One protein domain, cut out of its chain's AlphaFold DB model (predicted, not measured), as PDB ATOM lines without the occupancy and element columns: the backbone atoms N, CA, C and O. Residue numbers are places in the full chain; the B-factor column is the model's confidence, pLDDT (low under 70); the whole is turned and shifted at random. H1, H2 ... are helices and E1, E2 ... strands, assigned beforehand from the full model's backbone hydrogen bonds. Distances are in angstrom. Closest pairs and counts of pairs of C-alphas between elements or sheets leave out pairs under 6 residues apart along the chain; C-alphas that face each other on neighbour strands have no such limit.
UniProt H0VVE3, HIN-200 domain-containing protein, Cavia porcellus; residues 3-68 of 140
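Overview. This is residues 3 to 68 of the 140 residues of the protein "HIN-200 domain-containing protein" of Cavia porcellus (UniProt H0VVE3). Two small sheets make up a compact body, one on each side of it: a strongly twisted sheet of four strands, E1, E2, E5 and E4, and a ribbon of two strands, E3 and E6. The chain turns sharply from E3 into E4 to pass between them, residues 18 to 30 make a long link from E2 to E3, and the stretch after E6 runs back past the ribbon to a short end helix, H1, near the E1 and E2 hairpin. The printed part has 66 residues, with six named strands and then one named helix, in the order E1 E2 E3 E4 E5 E6 H1; the larger sheet has the order E1, E2, E5, E4 and is mixed, and the ribbon is antiparallel. The class is mostly strand, though under half of the residues are in named elements. The whole is compact, with a radius of gyration of the C-alphas of 11.9 A and spans of 31 by 28 by 16 A.

Arrangement. Start with E1, residues 3 to 7, and E2, residues 12 to 17, an antiparallel hairpin; look for N 4 and O 15, 2.9 A apart and within hydrogen-bond range. E5, residues 42 to 45, is the parallel neighbour of E2, with N 16 and O 43 at 2.8 A. E4, residues 37 to 39, is an edge strand and makes an antiparallel hairpin with E5, with N 44 and O 37 at 2.7 A. This sheet is only just strongly twisted, its C-alphas lying up to 4.2 A off the best plane. E3, residues 31 to 34, runs on into E4 across a break of 2 residues, at 85 degrees. E6, residues 50 to 53, is the antiparallel neighbour of E3, with N 32 and O 52 at 2.8 A. E3 and E5 are apart, but only just, at 8.5 A. H1, residues 64 to 68, is not on the larger sheet, only just, with 4 pairs of C-alphas within 10 A; its closest C-alpha to E2 is that of Leu 66, 7.7 A from that of Phe 12. In H1 every O i to N i+4 pair is within hydrogen-bond range.

Along the chain. Find C-alpha 3 at (-30.969, 28.116, -12.190), where E1 begins; it is 13.6 A long. E2, the longest strand, covers 15.3 A and ends at C-alpha 17, (-31.577, 22.433, -14.705). E3 covers 10.0 A, E5 9.4 A and E6 10.3 A; E4 and H1 are shorter. H1 ends at C-alpha 68, (-37.400, 45.217, -18.493).

Size, cuts and confidence. The two C-alphas farthest apart are those of Asp 40 and Asp 57, 33.8 A. The printed part has no cut. The link from E2 to E3, 13 residues, is long; that from E6 to H1, 10 residues, is short but not tight. The mean pLDDT of the printed part is 86.2, and residues 56 and 65 to 68 are under 70.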
ATOM      1  N   TYR A   3     -29.829  27.302 -11.793       89.12
ATOM      2  CA  TYR A   3     -30.969  28.116 -12.190       89.12
ATOM      3  C   TYR A   3     -30.618  28.864 -13.472       89.12
ATOM      4  O   TYR A   3     -29.489  29.327 -13.632       89.12
ATOM      5  N   ALA A   4     -31.571  28.947 -14.390       89.88
ATOM      6  CA  ALA A   4     -31.443  29.711 -15.620       89.88
ATOM      7  C   ALA A   4     -32.751  30.443 -15.913       89.88
ATOM      8  O   ALA A   4     -33.833  29.963 -15.580       89.88
ATOM      9  N   THR A   5     -32.654  31.576 -16.595       88.88
ATOM     10  CA  THR A   5     -33.811  32.245 -17.185       88.88
ATOM     11  C   THR A   5     -33.715  32.100 -18.695       88.88
ATOM     12  O   THR A   5     -32.703  32.461 -19.295       88.88
ATOM     13  N   VAL A   6     -34.758  31.552 -19.313       90.38
ATOM     14  CA  VAL A   6     -34.872  31.451 -20.775       90.38
ATOM     15  C   VAL A   6     -36.039  32.299 -21.246       90.38
ATOM     16  O   VAL A   6     -36.971  32.556 -20.487       90.38
ATOM     17  N   ALA A   7     -36.005  32.730 -22.501       90.19
ATOM     18  CA  ALA A   7     -37.081  33.512 -23.083       90.19
ATOM     19  C   ALA A   7     -37.434  33.002 -24.475       90.19
ATOM     20  O   ALA A   7     -36.579  32.551 -25.235       90.19
ATOM     21  N   THR A   8     -38.719  33.094 -24.785       90.12
ATOM     22  CA  THR A   8     -39.206  33.151 -26.163       90.12
ATOM     23  C   THR A   8     -39.282  34.622 -26.584       90.12
ATOM     24  O   THR A   8     -38.933  35.515 -25.813       90.12
ATOM     25  N   GLU A   9     -39.801  34.909 -27.776       87.25
ATOM     26  CA  GLU A   9     -39.991  36.294 -28.229       87.25
ATOM     27  C   GLU A   9     -40.936  37.104 -27.327       87.25
ATOM     28  O   GLU A   9     -40.817  38.326 -27.274       87.25
ATOM     29  N   ASN A  10     -41.842  36.425 -26.605       82.25
ATOM     30  CA  ASN A  10     -42.968  37.059 -25.914       82.25
ATOM     31  C   ASN A  10     -43.017  36.833 -24.395       82.25
ATOM     32  O   ASN A  10     -43.708  37.574 -23.704       82.25
ATOM     33  N   ILE A  11     -42.334  35.816 -23.865       84.88
ATOM     34  CA  ILE A  11     -42.404  35.428 -22.445       84.88
ATOM     35  C   ILE A  11     -41.084  34.821 -21.970       84.88
ATOM     36  O   ILE A  11     -40.385  34.179 -22.758       84.88
ATOM     37  N   PHE A  12     -40.777  34.978 -20.681       87.00
ATOM     38  CA  PHE A  12     -39.657  34.308 -20.021       87.00
ATOM     39  C   PHE A  12     -40.134  33.177 -19.110       87.00
ATOM     40  O   PHE A  12     -41.274  33.161 -18.648       87.00
ATOM     41  N   PHE A  13     -39.223  32.255 -18.829       88.38
ATOM     42  CA  PHE A  13     -39.420  31.154 -17.905       88.38
ATOM     43  C   PHE A  13     -38.226  31.053 -16.969       88.38
ATOM     44  O   PHE A  13     -37.075  31.162 -17.402       88.38
ATOM     45  N   GLN A  14     -38.512  30.804 -15.694       88.50
ATOM     46  CA  GLN A  14     -37.501  30.364 -14.744       88.50
ATOM     47  C   GLN A  14     -37.303  28.857 -14.906       88.50
ATOM     48  O   GLN A  14     -38.269  28.101 -15.016       88.50
ATOM     49  N   VAL A  15     -36.050  28.418 -14.956       91.62
ATOM     50  CA  VAL A  15     -35.683  27.044 -15.304       91.62
ATOM     51  C   VAL A  15     -34.771  26.464 -14.234       91.62
ATOM     52  O   VAL A  15     -33.738  27.045 -13.900       91.62
ATOM     53  N   LYS A  16     -35.130  25.286 -13.724       93.06
ATOM     54  CA  LYS A  16     -34.272  24.459 -12.870       93.06
ATOM     55  C   LYS A  16     -33.632  23.381 -13.739       93.06
ATOM     56  O   LYS A  16     -34.326  22.519 -14.273       93.06
ATOM     57  N   VAL A  17     -32.310  23.413 -13.889       93.69
ATOM     58  CA  VAL A  17     -31.577  22.433 -14.705       93.69
ATOM     59  C   VAL A  17     -30.865  21.436 -13.798       93.69
ATOM     60  O   VAL A  17     -29.851  21.734 -13.144       93.69
ATOM     61  N   PHE A  18     -31.411  20.229 -13.758       87.62
ATOM     62  CA  PHE A  18     -30.854  19.069 -13.090       87.62
ATOM     63  C   PHE A  18     -30.016  18.271 -14.110       87.62
ATOM     64  O   PHE A  18     -30.395  18.126 -15.265       87.62
ATOM     65  N   ASP A  19     -28.859  17.755 -13.687       76.19
ATOM     66  CA  ASP A  19     -28.026  16.826 -14.483       76.19
ATOM     67  C   ASP A  19     -27.195  17.399 -15.674       76.19
ATOM     68  O   ASP A  19     -26.733  18.541 -15.615       76.19
ATOM     69  N   ALA A  20     -26.895  16.555 -16.674       74.38
ATOM     70  CA  ALA A  20     -25.810  16.625 -17.662       74.38
ATOM     71  C   ALA A  20     -25.955  17.649 -18.798       74.38
ATOM     72  O   ALA A  20     -25.051  17.758 -19.614       74.38
ATOM     73  N   VAL A  21     -27.063  18.389 -18.876       82.50
ATOM     74  CA  VAL A  21     -27.327  19.338 -19.980       82.50
ATOM     75  C   VAL A  21     -27.036  20.797 -19.625       82.50
ATOM     76  O   VAL A  21     -27.388  21.701 -20.377       82.50
ATOM     77  N   LYS A  22     -26.416  21.052 -18.467       87.25
ATOM     78  CA  LYS A  22     -26.092  22.409 -17.981       87.25
ATOM     79  C   LYS A  22     -25.200  23.194 -18.935       87.25
ATOM     80  O   LYS A  22     -25.353  24.402 -19.050       87.25
ATOM     81  N   ASP A  23     -24.287  22.507 -19.607       88.06
ATOM     82  CA  ASP A  23     -23.357  23.056 -20.596       88.06
ATOM     83  C   ASP A  23     -24.064  23.654 -21.820       88.06
ATOM     84  O   ASP A  23     -23.494  24.499 -22.502       88.06
ATOM     85  N   LYS A  24     -25.322  23.274 -22.072       89.00
ATOM     86  CA  LYS A  24     -26.140  23.818 -23.164       89.00
ATOM     87  C   LYS A  24     -26.800  25.154 -22.816       89.00
ATOM     88  O   LYS A  24     -27.218  25.878 -23.721       89.00
ATOM     89  N   PHE A  25     -26.885  25.504 -21.531       91.75
ATOM     90  CA  PHE A  25     -27.484  26.754 -21.048       91.75
ATOM     91  C   PHE A  25     -26.446  27.883 -21.023       91.75
ATOM     92  O   PHE A  25     -26.081  28.403 -19.972       91.75
ATOM     93  N   ILE A  26     -25.965  28.256 -22.209       90.06
ATOM     94  CA  ILE A  26     -25.032  29.372 -22.402       90.06
ATOM     95  C   ILE A  26     -25.844  30.630 -22.750       90.06
ATOM     96  O   ILE A  26     -26.715  30.554 -23.623       90.06
ATOM     97  N   PRO A  27     -25.586  31.788 -22.112       89.44
ATOM     98  CA  PRO A  27     -26.291  33.029 -22.423       89.44
ATOM     99  C   PRO A  27     -26.270  33.365 -23.919       89.44
ATOM    100  O   PRO A  27     -25.264  33.157 -24.588       89.44
ATOM    101  N   GLN A  28     -27.375  33.927 -24.418       85.69
ATOM    102  CA  GLN A  28     -27.585  34.331 -25.821       85.69
ATOM    103  C   GLN A  28     -27.672  33.187 -26.846       85.69
ATOM    104  O   GLN A  28     -27.971  33.450 -28.011       85.69
ATOM    105  N   ASN A  29     -27.504  31.928 -26.437       89.94
ATOM    106  CA  ASN A  29     -27.777  30.799 -27.318       89.94
ATOM    107  C   ASN A  29     -29.281  30.542 -27.436       89.94
ATOM    108  O   ASN A  29     -30.023  30.595 -26.456       89.94
ATOM    109  N   ILE A  30     -29.711  30.182 -28.644       91.62
ATOM    110  CA  ILE A  30     -31.074  29.720 -28.896       91.62
ATOM    111  C   ILE A  30     -31.071  28.198 -28.780       91.62
ATOM    112  O   ILE A  30     -30.305  27.500 -29.453       91.62
ATOM    113  N   ILE A  31     -31.922  27.688 -27.897       93.56
ATOM    114  CA  ILE A  31     -32.069  26.260 -27.633       93.56
ATOM    115  C   ILE A  31     -33.524  25.835 -27.806       93.56
ATOM    116  O   ILE A  31     -34.448  26.573 -27.470       93.56
ATOM    117  N   ALA A  32     -33.722  24.627 -28.323       94.00
ATOM    118  CA  ALA A  32     -35.004  23.942 -28.322       94.00
ATOM    119  C   ALA A  32     -35.032  22.967 -27.144       94.00
ATOM    120  O   ALA A  32     -34.108  22.167 -26.977       94.00
ATOM    121  N   ILE A  33     -36.090  23.044 -26.339       94.94
ATOM    122  CA  ILE A  33     -36.274  22.234 -25.133       94.94
ATOM    123  C   ILE A  33     -37.554  21.410 -25.297       94.94
ATOM    124  O   ILE A  33     -38.606  21.958 -25.622       94.94
ATOM    125  N   SER A  34     -37.484  20.103 -25.052       95.25
ATOM    126  CA  SER A  34     -38.654  19.220 -25.001       95.25
ATOM    127  C   SER A  34     -38.550  18.196 -23.868       95.25
ATOM    128  O   SER A  34     -37.476  17.981 -23.303       95.25
ATOM    129  N   ASN A  35     -39.685  17.580 -23.515       95.12
ATOM    130  CA  ASN A  35     -39.812  16.644 -22.388       95.12
ATOM    131  C   ASN A  35     -39.372  17.257 -21.043       95.12
ATOM    132  O   ASN A  35     -38.707  16.606 -20.236       95.12
ATOM    133  N   TYR A  36     -39.698  18.532 -20.830       95.06
ATOM    134  CA  TYR A  36     -39.525  19.214 -19.549       95.06
ATOM    135  C   TYR A  36     -40.736  18.973 -18.638       95.06
ATOM    136  O   TYR A  36     -41.822  18.631 -19.114       95.06
ATOM    137  N   VAL A  37     -40.568  19.202 -17.336       95.00
ATOM    138  CA  VAL A  37     -41.663  19.187 -16.352       95.00
ATOM    139  C   VAL A  37     -41.981  20.617 -15.935       95.00
ATOM    140  O   VAL A  37     -41.078  21.390 -15.648       95.00
ATOM    141  N   GLY A  38     -43.258  20.996 -15.923       93.56
ATOM    142  CA  GLY A  38     -43.694  22.261 -15.331       93.56
ATOM    143  C   GLY A  38     -44.077  22.044 -13.871       93.56
ATOM    144  O   GLY A  38     -45.025  21.305 -13.613       93.56
ATOM    145  N   GLN A  39     -43.368  22.672 -12.936       88.38
ATOM    146  CA  GLN A  39     -43.628  22.526 -11.502       88.38
ATOM    147  C   GLN A  39     -43.299  23.822 -10.751       88.38
ATOM    148  O   GLN A  39     -42.251  24.423 -10.972       88.38
ATOM    149  N   ASP A  40     -44.206  24.258  -9.871       83.44
ATOM    150  CA  ASP A  40     -44.014  25.405  -8.968       83.44
ATOM    151  C   ASP A  40     -43.629  26.720  -9.677       83.44
ATOM    152  O   ASP A  40     -42.885  27.549  -9.160       83.44
ATOM    153  N   GLY A  41     -44.114  26.908 -10.910       82.38
ATOM    154  CA  GLY A  41     -43.782  28.069 -11.746       82.38
ATOM    155  C   GLY A  41     -42.430  27.981 -12.466       82.38
ATOM    156  O   GLY A  41     -42.050  28.934 -13.147       82.38
ATOM    157  N   PHE A  42     -41.727  26.849 -12.371       90.12
ATOM    158  CA  PHE A  42     -40.477  26.578 -13.079       90.12
ATOM    159  C   PHE A  42     -40.659  25.546 -14.191       90.12
ATOM    160  O   PHE A  42     -41.499  24.648 -14.114       90.12
ATOM    161  N   LEU A  43     -39.802  25.645 -15.207       93.50
ATOM    162  CA  LEU A  43     -39.499  24.528 -16.095       93.50
ATOM    163  C   LEU A  43     -38.355  23.717 -15.488       93.50
ATOM    164  O   LEU A  43     -37.252  24.227 -15.302       93.50
ATOM    165  N   GLU A  44     -38.595  22.453 -15.187       94.31
ATOM    166  CA  GLU A  44     -37.573  21.532 -14.722       94.31
ATOM    167  C   GLU A  44     -37.041  20.691 -15.875       94.31
ATOM    168  O   GLU A  44     -37.787  20.017 -16.594       94.31
ATOM    169  N   ILE A  45     -35.723  20.740 -16.035       95.25
ATOM    170  CA  ILE A  45     -34.982  20.023 -17.063       95.25
ATOM    171  C   ILE A  45     -34.203  18.923 -16.370       95.25
ATOM    172  O   ILE A  45     -33.357  19.194 -15.518       95.25
ATOM    173  N   HIS A  46     -34.507  17.689 -16.746       92.25
ATOM    174  CA  HIS A  46     -33.919  16.481 -16.181       92.25
ATOM    175  C   HIS A  46     -33.086  15.759 -17.245       92.25
ATOM    176  O   HIS A  46     -33.050  16.160 -18.407       92.25
ATOM    177  N   SER A  47     -32.420  14.665 -16.878       89.50
ATOM    178  CA  SER A  47     -31.580  13.897 -17.812       89.50
ATOM    179  C   SER A  47     -32.327  13.267 -18.984       89.50
ATOM    180  O   SER A  47     -31.727  13.028 -20.028       89.50
ATOM    181  N   TYR A  48     -33.628  13.012 -18.833       90.12
ATOM    182  CA  TYR A  48     -34.492  12.527 -19.912       90.12
ATOM    183  C   TYR A  48     -35.049  13.655 -20.796       90.12
ATOM    184  O   TYR A  48     -35.684  13.378 -21.816       90.12
ATOM    185  N   SER A  49     -34.855  14.919 -20.410       93.44
ATOM    186  CA  SER A  49     -35.260  16.065 -21.216       93.44
ATOM    187  C   SER A  49     -34.303  16.248 -22.392       93.44
ATOM    188  O   SER A  49     -33.093  16.042 -22.283       93.44
ATOM    189  N   SER A  50     -34.838  16.684 -23.526       92.88
ATOM    190  CA  SER A  50     -34.044  16.911 -24.729       92.88
ATOM    191  C   SER A  50     -33.771  18.400 -24.902       92.88
ATOM    192  O   SER A  50     -34.699  19.204 -24.966       92.88
ATOM    193  N   VAL A  51     -32.490  18.763 -25.001       93.75
ATOM    194  CA  VAL A  51     -32.032  20.140 -25.237       93.75
ATOM    195  C   VAL A  51     -31.123  20.156 -26.461       93.75
ATOM    196  O   VAL A  51     -30.094  19.470 -26.475       93.75
ATOM    197  N   PHE A  52     -31.486  20.932 -27.480       91.25
ATOM    198  CA  PHE A  52     -30.744  21.046 -28.738       91.25
ATOM    199  C   PHE A  52     -30.405  22.501 -29.041       91.25
ATOM    200  O   PHE A  52     -31.229  23.382 -28.812       91.25
ATOM    201  N   HIS A  53     -29.223  22.749 -29.604       89.88
ATOM    202  CA  HIS A  53     -28.921  24.055 -30.181       89.88
ATOM    203  C   HIS A  53     -29.724  24.262 -31.455       89.88
ATOM    204  O   HIS A  53     -29.812  23.378 -32.309       89.88
ATOM    205  N   VAL A  54     -30.290  25.452 -31.573       87.38
ATOM    206  CA  VAL A  54     -30.910  25.922 -32.801       87.38
ATOM    207  C   VAL A  54     -29.833  26.616 -33.638       87.38
ATOM    208  O   VAL A  54     -28.923  27.235 -33.086       87.38
ATOM    209  N   SER A  55     -29.904  26.464 -34.964       78.50
ATOM    210  CA  SER A  55     -28.959  27.085 -35.905       78.50
ATOM    211  C   SER A  55     -28.776  28.581 -35.622       78.50
ATOM    212  O   SER A  55     -29.752  29.284 -35.361       78.50
ATOM    213  N   ALA A  56     -27.541  29.072 -35.761       68.00
ATOM    214  CA  ALA A  56     -27.203  30.493 -35.652       68.00
ATOM    215  C   ALA A  56     -27.931  31.378 -36.686       68.00
ATOM    216  O   ALA A  56     -28.043  32.588 -36.490       68.00
ATOM    217  N   ASP A  57     -28.449  30.785 -37.767       73.44
ATOM    218  CA  ASP A  57     -29.230  31.497 -38.782       73.44
ATOM    219  C   ASP A  57     -30.632  31.869 -38.285       73.44
ATOM    220  O   ASP A  57     -31.257  32.807 -38.793       73.44
ATOM    221  N   GLN A  58     -31.144  31.149 -37.281       76.12
ATOM    222  CA  GLN A  58     -32.427  31.461 -36.679       76.12
ATOM    223  C   GLN A  58     -32.254  32.658 -35.750       76.12
ATOM    224  O   GLN A  58     -31.672  32.562 -34.676       76.12
ATOM    225  N   LYS A  59     -32.778  33.811 -36.163       80.50
ATOM    226  CA  LYS A  59     -32.833  35.001 -35.312       80.50
ATOM    227  C   LYS A  59     -34.081  34.928 -34.444       80.50
ATOM    228  O   LYS A  59     -35.179  34.810 -34.975       80.50
ATOM    229  N   MET A  60     -33.907  35.036 -33.132       82.25
ATOM    230  CA  MET A  60     -35.002  35.254 -32.191       82.25
ATOM    231  C   MET A  60     -34.904  36.690 -31.684       82.25
ATOM    232  O   MET A  60     -33.889  37.071 -31.099       82.25
ATOM    233  N   ASN A  61     -35.929  37.502 -31.942       83.62
ATOM    234  CA  ASN A  61     -35.955  38.884 -31.471       83.62
ATOM    235  C   ASN A  61     -36.710  38.953 -30.144       83.62
ATOM    236  O   ASN A  61     -37.939  38.966 -30.115       83.62
ATOM    237  N   ILE A  62     -35.967  38.969 -29.040       81.06
ATOM    238  CA  ILE A  62     -36.550  39.117 -27.707       81.06
ATOM    239  C   ILE A  62     -36.886  40.593 -27.504       81.06
ATOM    240  O   ILE A  62     -35.998  41.446 -27.543       81.06
ATOM    241  N   SER A  63     -38.164  40.898 -27.272       78.31
ATOM    242  CA  SER A  63     -38.587  42.278 -27.043       78.31
ATOM    243  C   SER A  63     -37.834  42.898 -25.861       78.31
ATOM    244  O   SER A  63     -37.825  42.354 -24.756       78.31
ATOM    245  N   THR A  64     -37.258  44.086 -26.051       70.56
ATOM    246  CA  THR A  64     -36.565  44.832 -24.986       70.56
ATOM    247  C   THR A  64     -37.483  45.171 -23.814       70.56
ATOM    248  O   THR A  64     -37.023  45.227 -22.677       70.56
ATOM    249  N   THR A  65     -38.790  45.325 -24.043       66.06
ATOM    250  CA  THR A  65     -39.771  45.497 -22.960       66.06
ATOM    251  C   THR A  65     -39.886  44.271 -22.056       66.06
ATOM    252  O   THR A  65     -40.104  44.434 -20.861       66.06
ATOM    253  N   LEU A  66     -39.682  43.057 -22.577       66.44
ATOM    254  CA  LEU A  66     -39.707  41.834 -21.764       66.44
ATOM    255  C   LEU A  66     -38.477  41.707 -20.877       66.44
ATOM    256  O   LEU A  66     -38.595  41.256 -19.743       66.44
ATOM    257  N   ILE A  67     -37.321  42.159 -21.368       63.62
ATOM    258  CA  ILE A  67     -36.093  42.245 -20.569       63.62
ATOM    259  C   ILE A  67     -36.321  43.180 -19.372       63.62
ATOM    260  O   ILE A  67     -35.903  42.879 -18.262       63.62
ATOM    261  N   VAL A  68     -37.053  44.281 -19.572       57.38
ATOM    262  CA  VAL A  68     -37.400  45.217 -18.493       57.38
ATOM    263  C   VAL A  68     -38.482  44.655 -17.562       57.38
ATOM    264  O   VAL A  68     -38.450  44.938 -16.375       57.38
TER     265      VAL A  68